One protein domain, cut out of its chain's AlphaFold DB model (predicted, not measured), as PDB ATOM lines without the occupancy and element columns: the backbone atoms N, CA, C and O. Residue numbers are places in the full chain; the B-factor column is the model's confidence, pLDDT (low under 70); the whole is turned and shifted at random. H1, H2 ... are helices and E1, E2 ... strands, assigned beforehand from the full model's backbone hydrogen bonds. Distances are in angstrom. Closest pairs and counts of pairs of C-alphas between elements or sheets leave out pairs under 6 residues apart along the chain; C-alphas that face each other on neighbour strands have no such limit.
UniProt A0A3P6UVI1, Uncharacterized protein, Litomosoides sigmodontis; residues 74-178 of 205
ATOM      1  N   SER A  74       4.192 -54.070  -7.756       61.16
ATOM      2  CA  SER A  74       4.829 -52.993  -8.506       61.16
ATOM      3  C   SER A  74       3.927 -51.757  -8.595       61.16
ATOM      4  O   SER A  74       4.418 -50.629  -8.521       61.16
ATOM      5  N   LYS A  75       2.601 -51.954  -8.670       64.06
ATOM      6  CA  LYS A  75       1.600 -50.871  -8.636       64.06
ATOM      7  C   LYS A  75       1.563 -50.177  -7.274       64.06
ATOM      8  O   LYS A  75       1.462 -48.955  -7.196       64.06
ATOM      9  N   LEU A  76       1.657 -50.948  -6.192       68.81
ATOM     10  CA  LEU A  76       1.749 -50.405  -4.836       68.81
ATOM     11  C   LEU A  76       3.102 -49.731  -4.592       68.81
ATOM     12  O   LEU A  76       3.149 -48.692  -3.941       68.81
ATOM     13  N   GLU A  77       4.183 -50.268  -5.156       77.44
ATOM     14  CA  GLU A  77       5.530 -49.726  -4.998       77.44
ATOM     15  C   GLU A  77       5.658 -48.335  -5.626       77.44
ATOM     16  O   GLU A  77       6.184 -47.422  -4.986       77.44
ATOM     17  N   ILE A  78       5.139 -48.137  -6.847       80.50
ATOM     18  CA  ILE A  78       5.194 -46.822  -7.494       80.50
ATOM     19  C   ILE A  78       4.373 -45.794  -6.706       80.50
ATOM     20  O   ILE A  78       4.879 -44.720  -6.395       80.50
ATOM     21  N   LEU A  79       3.153 -46.129  -6.284       84.44
ATOM     22  CA  LEU A  79       2.341 -45.241  -5.449       84.44
ATOM     23  C   LEU A  79       3.061 -44.886  -4.145       84.44
ATOM     24  O   LEU A  79       3.202 -43.707  -3.835       84.44
ATOM     25  N   HIS A  80       3.580 -45.881  -3.426       84.69
ATOM     26  CA  HIS A  80       4.274 -45.687  -2.151       84.69
ATOM     27  C   HIS A  80       5.533 -44.815  -2.279       84.69
ATOM     28  O   HIS A  80       5.896 -44.090  -1.359       84.69
ATOM     29  N   ARG A  81       6.199 -44.857  -3.434       84.94
ATOM     30  CA  ARG A  81       7.415 -44.087  -3.712       84.94
ATOM     31  C   ARG A  81       7.149 -42.601  -3.965       84.94
ATOM     32  O   ARG A  81       7.985 -41.768  -3.613       84.94
ATOM     33  N   PHE A  82       6.018 -42.268  -4.586       89.31
ATOM     34  CA  PHE A  82       5.673 -40.883  -4.928       89.31
ATOM     35  C   PHE A  82       4.718 -40.236  -3.921       89.31
ATOM     36  O   PHE A  82       4.717 -39.012  -3.795       89.31
ATOM     37  N   TYR A  83       3.921 -41.022  -3.198       92.00
ATOM     38  CA  TYR A  83       2.895 -40.521  -2.295       92.00
ATOM     39  C   TYR A  83       3.433 -40.238  -0.889       92.00
ATOM     40  O   TYR A  83       4.043 -41.075  -0.234       92.00
ATOM     41  N   LEU A  84       3.153 -39.032  -0.414       90.31
ATOM     42  CA  LEU A  84       3.578 -38.493   0.868       90.31
ATOM     43  C   LEU A  84       2.496 -38.602   1.956       90.31
ATOM     44  O   LEU A  84       2.751 -38.259   3.109       90.31
ATOM     45  N   GLY A  85       1.285 -39.050   1.637       89.44
ATOM     46  CA  GLY A  85       0.190 -39.026   2.607       89.44
ATOM     47  C   GLY A  85      -0.514 -37.671   2.689       89.44
ATOM     48  O   GLY A  85      -0.404 -36.825   1.798       89.44
ATOM     49  N   GLN A  86      -1.241 -37.480   3.786       89.06
ATOM     50  CA  GLN A  86      -1.912 -36.227   4.121       89.06
ATOM     51  C   GLN A  86      -0.969 -35.331   4.925       89.06
ATOM     52  O   GLN A  86      -0.349 -35.793   5.883       89.06
ATOM     53  N   ARG A  87      -0.830 -34.068   4.527       88.94
ATOM     54  CA  ARG A  87       0.044 -33.088   5.191       88.94
ATOM     55  C   ARG A  87      -0.282 -31.676   4.736       88.94
ATOM     56  O   ARG A  87      -0.905 -31.491   3.694       88.94
ATOM     57  N   SER A  88       0.178 -30.686   5.487       89.62
ATOM     58  CA  SER A  88       0.063 -29.299   5.061       89.62
ATOM     59  C   SER A  88       1.017 -28.963   3.914       89.62
ATOM     60  O   SER A  88       1.956 -29.711   3.599       89.62
ATOM     61  N   ARG A  89       0.758 -27.830   3.261       90.06
ATOM     62  CA  ARG A  89       1.532 -27.380   2.108       90.06
ATOM     63  C   ARG A  89       2.981 -27.111   2.490       90.06
ATOM     64  O   ARG A  89       3.878 -27.604   1.806       90.06
ATOM     65  N   SER A  90       3.208 -26.429   3.608       88.94
ATOM     66  CA  SER A  90       4.544 -26.127   4.128       88.94
ATOM     67  C   SER A  90       5.380 -27.394   4.370       88.94
ATOM     68  O   SER A  90       6.517 -27.490   3.911       88.94
ATOM     69  N   VAL A  91       4.793 -28.426   4.984       87.50
ATOM     70  CA  VAL A  91       5.472 -29.700   5.283       87.50
ATOM     71  C   VAL A  91       5.775 -30.509   4.015       87.50
ATOM     72  O   VAL A  91       6.770 -31.239   3.948       87.50
ATOM     73  N   SER A  92       4.927 -30.404   2.985       85.75
ATOM     74  CA  SER A  92       5.151 -31.087   1.703       85.75
ATOM     75  C   SER A  92       6.405 -30.579   0.981       85.75
ATOM     76  O   SER A  92       7.180 -31.386   0.464       85.75
ATOM     77  N   ILE A  93       6.649 -29.267   1.042       85.38
ATOM     78  CA  ILE A  93       7.795 -28.579   0.439       85.38
ATOM     79  C   ILE A  93       9.106 -29.093   1.038       85.38
ATOM     80  O   ILE A  93       9.990 -29.533   0.305       85.38
ATOM     81  N   SER A  94       9.203 -29.149   2.371       77.94
ATOM     82  CA  SER A  94      10.409 -29.611   3.078       77.94
ATOM     83  C   SER A  94      10.790 -31.068   2.783       77.94
ATOM     84  O   SER A  94      11.899 -31.493   3.094       77.94
ATOM     85  N   SER A  95       9.878 -31.851   2.201       73.06
ATOM     86  CA  SER A  95      10.113 -33.258   1.858       73.06
ATOM     87  C   SER A  95      10.694 -33.462   0.454       73.06
ATOM     88  O   SER A  95      11.059 -34.587   0.106       73.06
ATOM     89  N   ILE A  96      10.786 -32.412  -0.368       77.50
ATOM     90  CA  ILE A  96      11.382 -32.493  -1.704       77.50
ATOM     91  C   ILE A  96      12.858 -32.122  -1.605       77.50
ATOM     92  O   ILE A  96      13.223 -30.957  -1.517       77.50
ATOM     93  N   GLN A  97      13.711 -33.142  -1.626       65.50
ATOM     94  CA  GLN A  97      15.162 -32.975  -1.504       65.50
ATOM     95  C   GLN A  97      15.883 -32.887  -2.859       65.50
ATOM     96  O   GLN A  97      17.040 -32.487  -2.908       65.50
ATOM     97  N   PHE A  98      15.219 -33.260  -3.959       65.25
ATOM     98  CA  PHE A  98      15.845 -33.388  -5.277       65.25
ATOM     99  C   PHE A  98      15.050 -32.631  -6.343       65.25
ATOM    100  O   PHE A  98      13.879 -32.939  -6.581       65.25
ATOM    101  N   ALA A  99      15.708 -31.681  -7.014       58.00
ATOM    102  CA  ALA A  99      15.237 -31.138  -8.285       58.00
ATOM    103  C   ALA A  99      15.147 -32.287  -9.312       58.00
ATOM    104  O   ALA A  99      15.979 -33.190  -9.274       58.00
ATOM    105  N   GLN A 100      14.158 -32.266 -10.215       65.25
ATOM    106  CA  GLN A 100      13.804 -33.370 -11.147       65.25
ATOM    107  C   GLN A 100      13.004 -34.524 -10.524       65.25
ATOM    108  O   GLN A 100      12.943 -35.634 -11.051       65.25
ATOM    109  N   ASN A 101      12.352 -34.270  -9.394       78.06
ATOM    110  CA  ASN A 101      11.423 -35.217  -8.809       78.06
ATOM    111  C   ASN A 101      10.124 -34.524  -8.424       78.06
ATOM    112  O   ASN A 101      10.099 -33.328  -8.135       78.06
ATOM    113  N   PHE A 102       9.052 -35.300  -8.393       89.44
ATOM    114  CA  PHE A 102       7.766 -34.839  -7.906       89.44
ATOM    115  C   PHE A 102       7.262 -35.775  -6.817       89.44
ATOM    116  O   PHE A 102       7.726 -36.909  -6.653       89.44
ATOM    117  N   ARG A 103       6.317 -35.285  -6.033       91.94
ATOM    118  CA  ARG A 103       5.630 -36.050  -5.003       91.94
ATOM    119  C   ARG A 103       4.142 -35.758  -5.062       91.94
ATOM    120  O   ARG A 103       3.739 -34.702  -5.536       91.94
ATOM    121  N   LEU A 104       3.338 -36.692  -4.573       93.62
ATOM    122  CA  LEU A 104       1.906 -36.508  -4.399       93.62
ATOM    123  C   LEU A 104       1.577 -36.381  -2.927       93.62
ATOM    124  O   LEU A 104       2.094 -37.147  -2.121       93.62
ATOM    125  N   TYR A 105       0.679 -35.476  -2.575       93.62
ATOM    126  CA  TYR A 105       0.179 -35.376  -1.211       93.62
ATOM    127  C   TYR A 105      -1.258 -34.874  -1.197       93.62
ATOM    128  O   TYR A 105      -1.682 -34.140  -2.089       93.62
ATOM    129  N   HIS A 106      -1.995 -35.274  -0.170       92.94
ATOM    130  CA  HIS A 106      -3.285 -34.678   0.135       92.94
ATOM    131  C   HIS A 106      -3.067 -33.477   1.054       92.94
ATOM    132  O   HIS A 106      -2.479 -33.621   2.130       92.94
ATOM    133  N   GLU A 107      -3.510 -32.300   0.626       91.06
ATOM    134  CA  GLU A 107      -3.316 -31.061   1.371       91.06
ATOM    135  C   GLU A 107      -4.278 -30.983   2.556       91.06
ATOM    136  O   GLU A 107      -5.501 -31.030   2.406       91.06
ATOM    137  N   LEU A 108      -3.700 -30.834   3.743       88.25
ATOM    138  CA  LEU A 108      -4.407 -30.455   4.957       88.25
ATOM    139  C   LEU A 108      -4.230 -28.952   5.214       88.25
ATOM    140  O   LEU A 108      -3.183 -28.395   4.875       88.25
ATOM    141  N   PRO A 109      -5.207 -28.285   5.850       83.69
ATOM    142  CA  PRO A 109      -5.008 -26.932   6.359       83.69
ATOM    143  C   PRO A 109      -3.765 -26.853   7.266       83.69
ATOM    144  O   PRO A 109      -3.476 -27.792   7.997       83.69
ATOM    145  N   GLU A 110      -3.036 -25.735   7.267       80.88
ATOM    146  CA  GLU A 110      -1.807 -25.593   8.079       80.88
ATOM    147  C   GLU A 110      -2.066 -25.721   9.595       80.88
ATOM    148  O   GLU A 110      -1.204 -26.179  10.335       80.88
ATOM    149  N   ASN A 111      -3.274 -25.377  10.054       72.44
ATOM    150  CA  ASN A 111      -3.638 -25.316  11.472       72.44
ATOM    151  C   ASN A 111      -4.816 -26.248  11.808       72.44
ATOM    152  O   ASN A 111      -5.843 -25.798  12.324       72.44
ATOM    153  N   VAL A 112      -4.708 -27.547  11.500       66.00
ATOM    154  CA  VAL A 112      -5.723 -28.534  11.923       66.00
ATOM    155  C   VAL A 112      -5.568 -28.855  13.414       66.00
ATOM    156  O   VAL A 112      -5.122 -29.928  13.799       66.00
ATOM    157  N   ASN A 113      -5.958 -27.916  14.272       66.81
ATOM    158  CA  ASN A 113      -6.069 -28.156  15.716       66.81
ATOM    159  C   ASN A 113      -7.448 -28.724  16.092       66.81
ATOM    160  O   ASN A 113      -7.645 -29.185  17.212       66.81
ATOM    161  N   ASN A 114      -8.404 -28.676  15.158       68.50
ATOM    162  CA  ASN A 114      -9.753 -29.193  15.324       68.50
ATOM    163  C   ASN A 114     -10.092 -30.149  14.169       68.50
ATOM    164  O   ASN A 114     -10.076 -29.747  13.003       68.50
ATOM    165  N   LEU A 115     -10.407 -31.397  14.517       69.69
ATOM    166  CA  LEU A 115     -10.817 -32.448  13.585       69.69
ATOM    167  C   LEU A 115     -12.113 -32.101  12.840       69.69
ATOM    168  O   LEU A 115     -12.268 -32.513  11.696       69.69
ATOM    169  N   ASP A 116     -12.993 -31.288  13.428       69.31
ATOM    170  CA  ASP A 116     -14.254 -30.871  12.797       69.31
ATOM    171  C   ASP A 116     -14.030 -29.958  11.579       69.31
ATOM    172  O   ASP A 116     -14.864 -29.885  10.678       69.31
ATOM    173  N   ASN A 117     -12.875 -29.284  11.518       64.62
ATOM    174  CA  ASN A 117     -12.481 -28.434  10.392       64.62
ATOM    175  C   ASN A 117     -11.760 -29.214   9.283       64.62
ATOM    176  O   ASN A 117     -11.377 -28.631   8.261       64.62
ATOM    177  N   LEU A 118     -11.545 -30.520   9.469       67.88
ATOM    178  CA  LEU A 118     -11.025 -31.379   8.419       67.88
ATOM    179  C   LEU A 118     -12.118 -31.497   7.352       67.88
ATOM    180  O   LEU A 118     -13.120 -32.188   7.537       67.88
ATOM    181  N   LYS A 119     -11.958 -30.788   6.228       65.12
ATOM    182  CA  LYS A 119     -12.852 -30.973   5.078       65.12
ATOM    183  C   LYS A 119     -12.940 -32.469   4.763       65.12
ATOM    184  O   LYS A 119     -11.921 -33.155   4.755       65.12
ATOM    185  N   GLN A 120     -14.145 -32.943   4.432       64.50
ATOM    186  CA  GLN A 120     -14.409 -34.340   4.050       64.50
ATOM    187  C   GLN A 120     -13.493 -34.857   2.928       64.50
ATOM    188  O   GLN A 120     -13.299 -36.064   2.809       64.50
ATOM    189  N   TYR A 121     -12.904 -33.958   2.136       65.44
ATOM    190  CA  TYR A 121     -11.944 -34.292   1.096       65.44
ATOM    191  C   TYR A 121     -10.736 -33.359   1.182       65.44
ATOM    192  O   TYR A 121     -10.850 -32.151   0.965       65.44
ATOM    193  N   ALA A 122      -9.577 -33.934   1.493       84.12
ATOM    194  CA  ALA A 122      -8.297 -33.267   1.325       84.12
ATOM    195  C   ALA A 122      -7.943 -33.283  -0.177       84.12
ATOM    196  O   ALA A 122      -7.849 -34.372  -0.749       84.12
ATOM    197  N   PRO A 123      -7.785 -32.133  -0.851       91.19
ATOM    198  CA  PRO A 123      -7.429 -32.100  -2.270       91.19
ATOM    199  C   PRO A 123      -6.057 -32.742  -2.515       91.19
ATOM    200  O   PRO A 123      -5.151 -32.623  -1.689       91.19
ATOM    201  N   LEU A 124      -5.912 -33.453  -3.633       94.25
ATOM    202  CA  LEU A 124      -4.668 -34.118  -4.026       94.25
ATOM    203  C   LEU A 124      -3.838 -33.180  -4.903       94.25
ATOM    204  O   LEU A 124      -4.364 -32.583  -5.837       94.25
ATOM    205  N   TYR A 125      -2.536 -33.095  -4.649       94.56
ATOM    206  CA  TYR A 125      -1.617 -32.273  -5.434       94.56
ATOM    207  C   TYR A 125      -0.385 -33.049  -5.863       94.56
ATOM    208  O   TYR A 125       0.126 -33.885  -5.116       94.56
ATOM    209  N   ILE A 126       0.135 -32.690  -7.035       93.44
ATOM    210  CA  ILE A 126       1.538 -32.888  -7.388       93.44
ATOM    211  C   ILE A 126       2.332 -31.699  -6.861       93.44
ATOM    212  O   ILE A 126       1.980 -30.555  -7.136       93.44
ATOM    213  N   VAL A 127       3.427 -31.967  -6.162       92.62
ATOM    214  CA  VAL A 127       4.407 -30.960  -5.759       92.62
ATOM    215  C   VAL A 127       5.772 -31.276  -6.362       92.62
ATOM    216  O   VAL A 127       6.210 -32.428  -6.360       92.62
ATOM    217  N   PHE A 128       6.431 -30.257  -6.903       90.12
ATOM    218  CA  PHE A 128       7.763 -30.345  -7.499       90.12
ATOM    219  C   PHE A 128       8.486 -28.996  -7.409       90.12
ATOM    220  O   PHE A 128       7.867 -27.968  -7.133       90.12
ATOM    221  N   VAL A 129       9.794 -29.010  -7.662       87.38
ATOM    222  CA  VAL A 129      10.623 -27.803  -7.796       87.38
ATOM    223  C   VAL A 129      10.835 -27.532  -9.282       87.38
ATOM    224  O   VAL A 129      11.280 -28.429 -10.005       87.38
ATOM    225  N   ASN A 130      10.477 -26.337  -9.751       85.06
ATOM    226  CA  ASN A 130      10.684 -25.935 -11.145       85.06
ATOM    227  C   ASN A 130      12.143 -25.489 -11.398       85.06
ATOM    228  O   ASN A 130      12.981 -25.490 -10.496       85.06
ATOM    229  N   ASN A 131      12.454 -25.099 -12.637       82.56
ATOM    230  CA  ASN A 131      13.798 -24.637 -13.008       82.56
ATOM    231  C   ASN A 131      14.212 -23.339 -12.293       82.56
ATOM    232  O   ASN A 131      15.405 -23.102 -12.125       82.56
ATOM    233  N   ASP A 132      13.242 -22.545 -11.839       85.31
ATOM    234  CA  ASP A 132      13.457 -21.297 -11.097       85.31
ATOM    235  C   ASP A 132      13.653 -21.534  -9.586       85.31
ATOM    236  O   ASP A 132      13.700 -20.587  -8.807       85.31
ATOM    237  N   LEU A 133      13.769 -22.801  -9.158       82.56
ATOM    238  CA  LEU A 133      13.865 -23.228  -7.756       82.56
ATOM    239  C   LEU A 133      12.623 -22.898  -6.911       82.56
ATOM    240  O   LEU A 133      12.668 -22.928  -5.681       82.56
ATOM    241  N   GLU A 134      11.491 -22.644  -7.560       86.69
ATOM    242  CA  GLU A 134      10.210 -22.429  -6.908       86.69
ATOM    243  C   GLU A 134       9.448 -23.744  -6.741       86.69
ATOM    244  O   GLU A 134       9.353 -24.575  -7.653       86.69
ATOM    245  N   TYR A 135       8.822 -23.901  -5.577       89.12
ATOM    246  CA  TYR A 135       7.908 -25.005  -5.326       89.12
ATOM    247  C   TYR A 135       6.569 -24.739  -6.007       89.12
ATOM    248  O   TYR A 135       5.862 -23.772  -5.707       89.12
ATOM    249  N   ARG A 136       6.194 -25.630  -6.920       89.81
ATOM    250  CA  ARG A 136       4.924 -25.584  -7.638       89.81
ATOM    251  C   ARG A 136       4.032 -26.717  -7.157       89.81
ATOM    252  O   ARG A 136       4.487 -27.839  -6.951       89.81
ATOM    253  N   HIS A 137       2.756 -26.392  -6.984       92.50
ATOM    254  CA  HIS A 137       1.717 -27.327  -6.576       92.50
ATOM    255  C   HIS A 137       0.653 -27.326  -7.661       92.50
ATOM    256  O   HIS A 137       0.072 -26.277  -7.940       92.50
ATOM    257  N   LEU A 138       0.423 -28.478  -8.279       92.62
ATOM    258  CA  LEU A 138      -0.582 -28.640  -9.320       92.62
ATOM    259  C   LEU A 138      -1.701 -29.543  -8.802       92.62
ATOM    260  O   LEU A 138      -1.405 -30.665  -8.373       92.62
ATOM    261  N   PRO A 139      -2.959 -29.073  -8.800       93.94
ATOM    262  CA  PRO A 139      -4.067 -29.872  -8.316       93.94
ATOM    263  C   PRO A 139      -4.306 -31.073  -9.230       93.94
ATOM    264  O   PRO A 139      -4.353 -30.956 -10.457       93.94
ATOM    265  N   VAL A 140      -4.465 -32.237  -8.609       94.19
ATOM    266  CA  VAL A 140      -4.963 -33.445  -9.256       94.19
ATOM    267  C   VAL A 140      -6.471 -33.462  -9.073       94.19
ATOM    268  O   VAL A 140      -6.977 -33.578  -7.958       94.19
ATOM    269  N   GLN A 141      -7.173 -33.347 -10.186       92.81
ATOM    270  CA  GLN A 141      -8.620 -33.318 -10.258       92.81
ATOM    271  C   GLN A 141      -9.155 -34.638 -10.795       92.81
ATOM    272  O   GLN A 141      -8.436 -35.474 -11.357       92.81
ATOM    273  N   GLU A 142     -10.460 -34.799 -10.648       92.31
ATOM    274  CA  GLU A 142     -11.189 -35.948 -11.146       92.31
ATOM    275  C   GLU A 142     -12.329 -35.496 -12.042       92.31
ATOM    276  O   GLU A 142     -13.031 -34.531 -11.747       92.31
ATOM    277  N   CYS A 143     -12.538 -36.212 -13.139       89.38
ATOM    278  CA  CYS A 143     -13.674 -35.994 -14.019       89.38
ATOM    279  C   CYS A 143     -14.323 -37.318 -14.410       89.38
ATOM    280  O   CYS A 143     -13.742 -38.398 -14.275       89.38
ATOM    281  N   LEU A 144     -15.551 -37.230 -14.912       92.75
ATOM    282  CA  LEU A 144     -16.226 -38.340 -15.565       92.75
ATOM    283  C   LEU A 144     -16.068 -38.185 -17.076       92.75
ATOM    284  O   LEU A 144     -16.468 -37.173 -17.643       92.75
ATOM    285  N   MET A 145     -15.515 -39.202 -17.728       86.75
ATOM    286  CA  MET A 145     -15.419 -39.287 -19.183       86.75
ATOM    287  C   MET A 145     -16.015 -40.605 -19.643       86.75
ATOM    288  O   MET A 145     -15.581 -41.671 -19.199       86.75
ATOM    289  N   ASN A 146     -17.019 -40.543 -20.517       89.25
ATOM    290  CA  ASN A 146     -17.754 -41.717 -21.002       89.25
ATOM    291  C   ASN A 146     -18.264 -42.598 -19.840       89.25
ATOM    292  O   ASN A 146     -18.096 -43.817 -19.841       89.25
ATOM    293  N   GLY A 147     -18.797 -41.957 -18.791       91.25
ATOM    294  CA  GLY A 147     -19.288 -42.617 -17.574       91.25
ATOM    295  C   GLY A 147     -18.205 -43.207 -16.661       91.25
ATOM    296  O   GLY A 147     -18.529 -43.818 -15.648       91.25
ATOM    297  N   LYS A 148     -16.917 -43.037 -16.986       92.12
ATOM    298  CA  LYS A 148     -15.790 -43.566 -16.207       92.12
ATOM    299  C   LYS A 148     -15.034 -42.433 -15.521       92.12
ATOM    300  O   LYS A 148     -14.701 -41.435 -16.153       92.12
ATOM    301  N   ARG A 149     -14.717 -42.615 -14.238       92.56
ATOM    302  CA  ARG A 149     -13.865 -41.691 -13.474       92.56
ATOM    303  C   ARG A 149     -12.451 -41.683 -14.055       92.56
ATOM    304  O   ARG A 149     -11.885 -42.744 -14.332       92.56
ATOM    305  N   ARG A 150     -11.897 -40.490 -14.245       93.94
ATOM    306  CA  ARG A 150     -10.541 -40.227 -14.729       93.94
ATOM    307  C   ARG A 150      -9.871 -39.199 -13.829       93.94
ATOM    308  O   ARG A 150     -10.550 -38.382 -13.218       93.94
ATOM    309  N   PHE A 151      -8.547 -39.243 -13.784       93.06
ATOM    310  CA  PHE A 151      -7.712 -38.295 -13.052       93.06
ATOM    311  C   PHE A 151      -6.990 -37.390 -14.030       93.06
ATOM    312  O   PHE A 151      -6.535 -37.864 -15.064       93.06
ATOM    313  N   PHE A 152      -6.818 -36.123 -13.705       92.56
ATOM    314  CA  PHE A 152      -5.998 -35.226 -14.505       92.56
ATOM    315  C   PHE A 152      -5.329 -34.186 -13.624       92.56
ATOM    316  O   PHE A 152      -5.742 -33.968 -12.490       92.56
ATOM    317  N   VAL A 153      -4.287 -33.549 -14.142       91.75
ATOM    318  CA  VAL A 153      -3.642 -32.428 -13.461       91.75
ATOM    319  C   VAL A 153      -4.118 -31.147 -14.112       91.75
ATOM    320  O   VAL A 153      -3.981 -30.961 -15.320       91.75
ATOM    321  N   GLU A 154      -4.698 -30.274 -13.308       88.81
ATOM    322  CA  GLU A 154      -5.134 -28.960 -13.751       88.81
ATOM    323  C   GLU A 154      -3.910 -28.035 -13.815       88.81
ATOM    324  O   GLU A 154      -3.300 -27.705 -12.798       88.81
ATOM    325  N   CYS A 155      -3.501 -27.669 -15.031       79.12
ATOM    326  CA  CYS A 155      -2.256 -26.938 -15.272       79.12
ATOM    327  C   CYS A 155      -2.426 -25.826 -16.316       79.12
ATOM    328  O   CYS A 155      -1.616 -25.741 -17.227       79.12
ATOM    329  N   GLY A 156      -3.474 -24.997 -16.217       64.75
ATOM    330  CA  GLY A 156      -3.683 -23.773 -17.021       64.75
ATOM    331  C   GLY A 156      -3.858 -23.941 -18.545       64.75
ATOM    332  O   GLY A 156      -4.532 -23.130 -19.177       64.75
ATOM    333  N   ASP A 157      -3.306 -24.999 -19.129       62.97
ATOM    334  CA  ASP A 157      -3.367 -25.371 -20.529       62.97
ATOM    335  C   ASP A 157      -4.614 -26.201 -20.820       62.97
ATOM    336  O   ASP A 157      -5.057 -27.034 -20.029       62.97
ATOM    337  N   ARG A 158      -5.160 -26.006 -22.022       59.19
ATOM    338  CA  ARG A 158      -6.389 -26.669 -22.483       59.19
ATOM    339  C   ARG A 158      -6.180 -28.132 -22.901       59.19
ATOM    340  O   ARG A 158      -7.157 -28.831 -23.140       59.19
ATOM    341  N   ASN A 159      -4.935 -28.607 -22.969       64.38
ATOM    342  CA  ASN A 159      -4.587 -29.976 -23.372       64.38
ATOM    343  C   ASN A 159      -4.409 -30.885 -22.150       64.38
ATOM    344  O   ASN A 159      -3.345 -31.456 -21.915       64.38
ATOM    345  N   ILE A 160      -5.463 -30.983 -21.348       78.81
ATOM    346  CA  ILE A 160      -5.475 -31.794 -20.136       78.81
ATOM    347  C   ILE A 160      -5.551 -33.273 -20.525       78.81
ATOM    348  O   ILE A 160      -6.504 -33.694 -21.176       78.81
ATOM    349  N   VAL A 161      -4.564 -34.071 -20.106       85.75
ATOM    350  CA  VAL A 161      -4.546 -35.521 -20.343       85.75
ATOM    351  C   VAL A 161      -5.267 -36.242 -19.195       85.75
ATOM    352  O   VAL A 161      -4.805 -36.183 -18.054       85.75
ATOM    353  N   PRO A 162      -6.379 -36.944 -19.465       90.56
ATOM    354  CA  PRO A 162      -7.089 -37.729 -18.466       90.56
ATOM    355  C   PRO A 162      -6.521 -39.153 -18.359       90.56
ATOM    356  O   PRO A 162      -6.337 -39.864 -19.347       90.56
ATOM    357  N   PHE A 163      -6.307 -39.618 -17.134       91.25
ATOM    358  CA  PHE A 163      -5.720 -40.914 -16.804       91.25
ATOM    359  C   PHE A 163      -6.747 -41.853 -16.178       91.25
ATOM    360  O   PHE A 163      -7.600 -41.448 -15.387       91.25
ATOM    361  N   LYS A 164      -6.652 -43.147 -16.509       91.56
ATOM    362  CA  LYS A 164      -7.588 -44.170 -16.009       91.56
ATOM    363  C   LYS A 164      -7.459 -44.396 -14.503       91.56
ATOM    364  O   LYS A 164      -8.448 -44.668 -13.835       91.56
ATOM    365  N   THR A 165      -6.234 -44.321 -14.000       90.75
ATOM    366  CA  THR A 165      -5.880 -44.536 -12.597       90.75
ATOM    367  C   THR A 165      -4.791 -43.547 -12.205       90.75
ATOM    368  O   THR A 165      -4.058 -43.044 -13.064       90.75
ATOM    369  N   LEU A 166      -4.651 -43.310 -10.901       90.81
ATOM    370  CA  LEU A 166      -3.579 -42.474 -10.366       90.81
ATOM    371  C   LEU A 166      -2.186 -43.020 -10.721       90.81
ATOM    372  O   LEU A 166      -1.257 -42.257 -10.941       90.81
ATOM    373  N   GLU A 167      -2.051 -44.339 -10.851       90.38
ATOM    374  CA  GLU A 167      -0.812 -44.982 -11.282       90.38
ATOM    375  C   GLU A 167      -0.358 -44.504 -12.670       90.38
ATOM    376  O   GLU A 167       0.807 -44.155 -12.844       90.38
ATOM    377  N   TYR A 168      -1.263 -44.445 -13.652       90.12
ATOM    378  CA  TYR A 168      -0.910 -43.964 -14.993       90.12
ATOM    379  C   TYR A 168      -0.521 -42.487 -14.996       90.12
ATOM    380  O   TYR A 168       0.412 -42.111 -15.705       90.12
ATOM    381  N   LEU A 169      -1.186 -41.676 -14.171       91.75
ATOM    382  CA  LEU A 169      -0.817 -40.280 -13.955       91.75
ATOM    383  C   LEU A 169       0.604 -40.186 -13.379       91.75
ATOM    384  O   LEU A 169       1.443 -39.477 -13.927       91.75
ATOM    385  N   ILE A 170       0.912 -40.955 -12.331       91.00
ATOM    386  CA  ILE A 170       2.245 -40.976 -11.713       91.00
ATOM    387  C   ILE A 170       3.313 -41.387 -12.729       91.00
ATOM    388  O   ILE A 170       4.338 -40.721 -12.833       91.00
ATOM    389  N   ARG A 171       3.076 -42.446 -13.509       89.06
ATOM    390  CA  ARG A 171       4.017 -42.894 -14.547       89.06
ATOM    391  C   ARG A 171       4.279 -41.807 -15.584       89.06
ATOM    392  O   ARG A 171       5.436 -41.558 -15.911       89.06
ATOM    393  N   HIS A 172       3.223 -41.146 -16.059       89.19
ATOM    394  CA  HIS A 172       3.340 -40.057 -17.025       89.19
ATOM    395  C   HIS A 172       4.230 -38.934 -16.485       89.19
ATOM    396  O   HIS A 172       5.224 -38.586 -17.116       89.19
ATOM    397  N   TYR A 173       3.945 -38.421 -15.286       88.38
ATOM    398  CA  TYR A 173       4.750 -37.342 -14.713       88.38
ATOM    399  C   TYR A 173       6.163 -37.793 -14.333       88.38
ATOM    400  O   TYR A 173       7.104 -37.035 -14.534       88.38
ATOM    401  N   ALA A 174       6.363 -39.032 -13.881       88.06
ATOM    402  CA  ALA A 174       7.703 -39.565 -13.630       88.06
ATOM    403  C   ALA A 174       8.560 -39.588 -14.900       88.06
ATOM    404  O   ALA A 174       9.729 -39.202 -14.856       88.06
ATOM    405  N   ASN A 175       7.965 -39.965 -16.033       86.19
ATOM    406  CA  ASN A 175       8.630 -39.916 -17.330       86.19
ATOM    407  C   ASN A 175       8.909 -38.463 -17.762       86.19
ATOM    408  O   ASN A 175      10.015 -38.174 -18.219       86.19
ATOM    409  N   THR A 176       7.956 -37.545 -17.560       83.88
ATOM    410  CA  THR A 176       8.089 -36.113 -17.896       83.88
ATOM    411  C   THR A 176       9.178 -35.410 -17.081       83.88
ATOM    412  O   THR A 176       9.969 -34.656 -17.640       83.88
ATOM    413  N   PHE A 177       9.278 -35.688 -15.778       79.88
ATOM    414  CA  PHE A 177      10.313 -35.133 -14.896       79.88
ATOM    415  C   PHE A 177      11.669 -35.855 -15.011       79.88
ATOM    416  O   PHE A 177      12.599 -35.500 -14.293       79.88
ATOM    417  N   ALA A 178      11.800 -36.844 -15.908       77.12
ATOM    418  CA  ALA A 178      12.993 -37.678 -16.068       77.12
ATOM    419  C   ALA A 178      13.462 -38.331 -14.751       77.12
ATOM    420  O   ALA A 178      14.660 -38.379 -14.465       77.12
TER     421      ALA A 178
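This is residues 74 to 178 of the 205 residues of an uncharacterized protein of Litomosoides sigmodontis (UniProt A0A3P6UVI1). A strongly twisted sheet of five strands, curled like part of a barrel, has helix H3 packed along one face; H1 packs on H3, and the short H2 covers part of E3. The hairpin turn at Asn 146 and the wide loop of residues 109 to 123 reach to opposite ends. The 105 printed residues hold three named helices and five strands, in order H1 E1 H2 E2 E3 E4 E5 H3; the mixed sheet runs E1 E2 E3 E4 E5. The class is mixed, helices and strands; the whole is compact, with a radius of gyration of the C-alphas of 14.3 A and spans of 40 by 35 by 31 A.

H1, residues 74 to 82, is on the sheet, over none of its strands. E1, residues 83 to 88, H2, residues 89 to 93, and E2, residues 102 to 108, form a strand-helix-strand unit, parallel neighbour strands with a helix between, its crossover right-handed; N 84 and O 104 are 2.8 A apart. E2, E3, residues 124 to 129, E4, residues 135 to 145, and E5, residues 148 to 153, form a meander of antiparallel hairpins, with N 103 and O 127 at 2.9 A, N 126 and O 138 at 2.9 A, and N 141 and O 152 at 2.8 A, within hydrogen-bond range. H3, residues 166 to 176, on one face of the sheet, makes two layers, helix and sheet; its height is 8.2 A, and the C-alphas of Phe 151 and Leu 166 are its closest to E5, 6.5 A. H1 and H3 touch, closest at C-alphas 79 and 167, 6.6 A, at a steep tilt of 63 degrees. In H1, H2 and H3 every O i to N i+4 pair is within hydrogen-bond range.

H1 begins at C-alpha 74 (4.829, -52.993, -8.506). E4 is 30.7 A long, E2 18.2 A, and H3 15.3 A, ending at C-alpha 176 (8.089, -36.113, -17.896).

The farthest C-alphas, of Asn 113 and Asn 146, are 40.8 A apart. The printed part has no cut; links E2 to E3 and E5 to H3 are long. pLDDT is under 70 at residues 74 to 76, 97 to 100, 112 to 121 and 156 to 159.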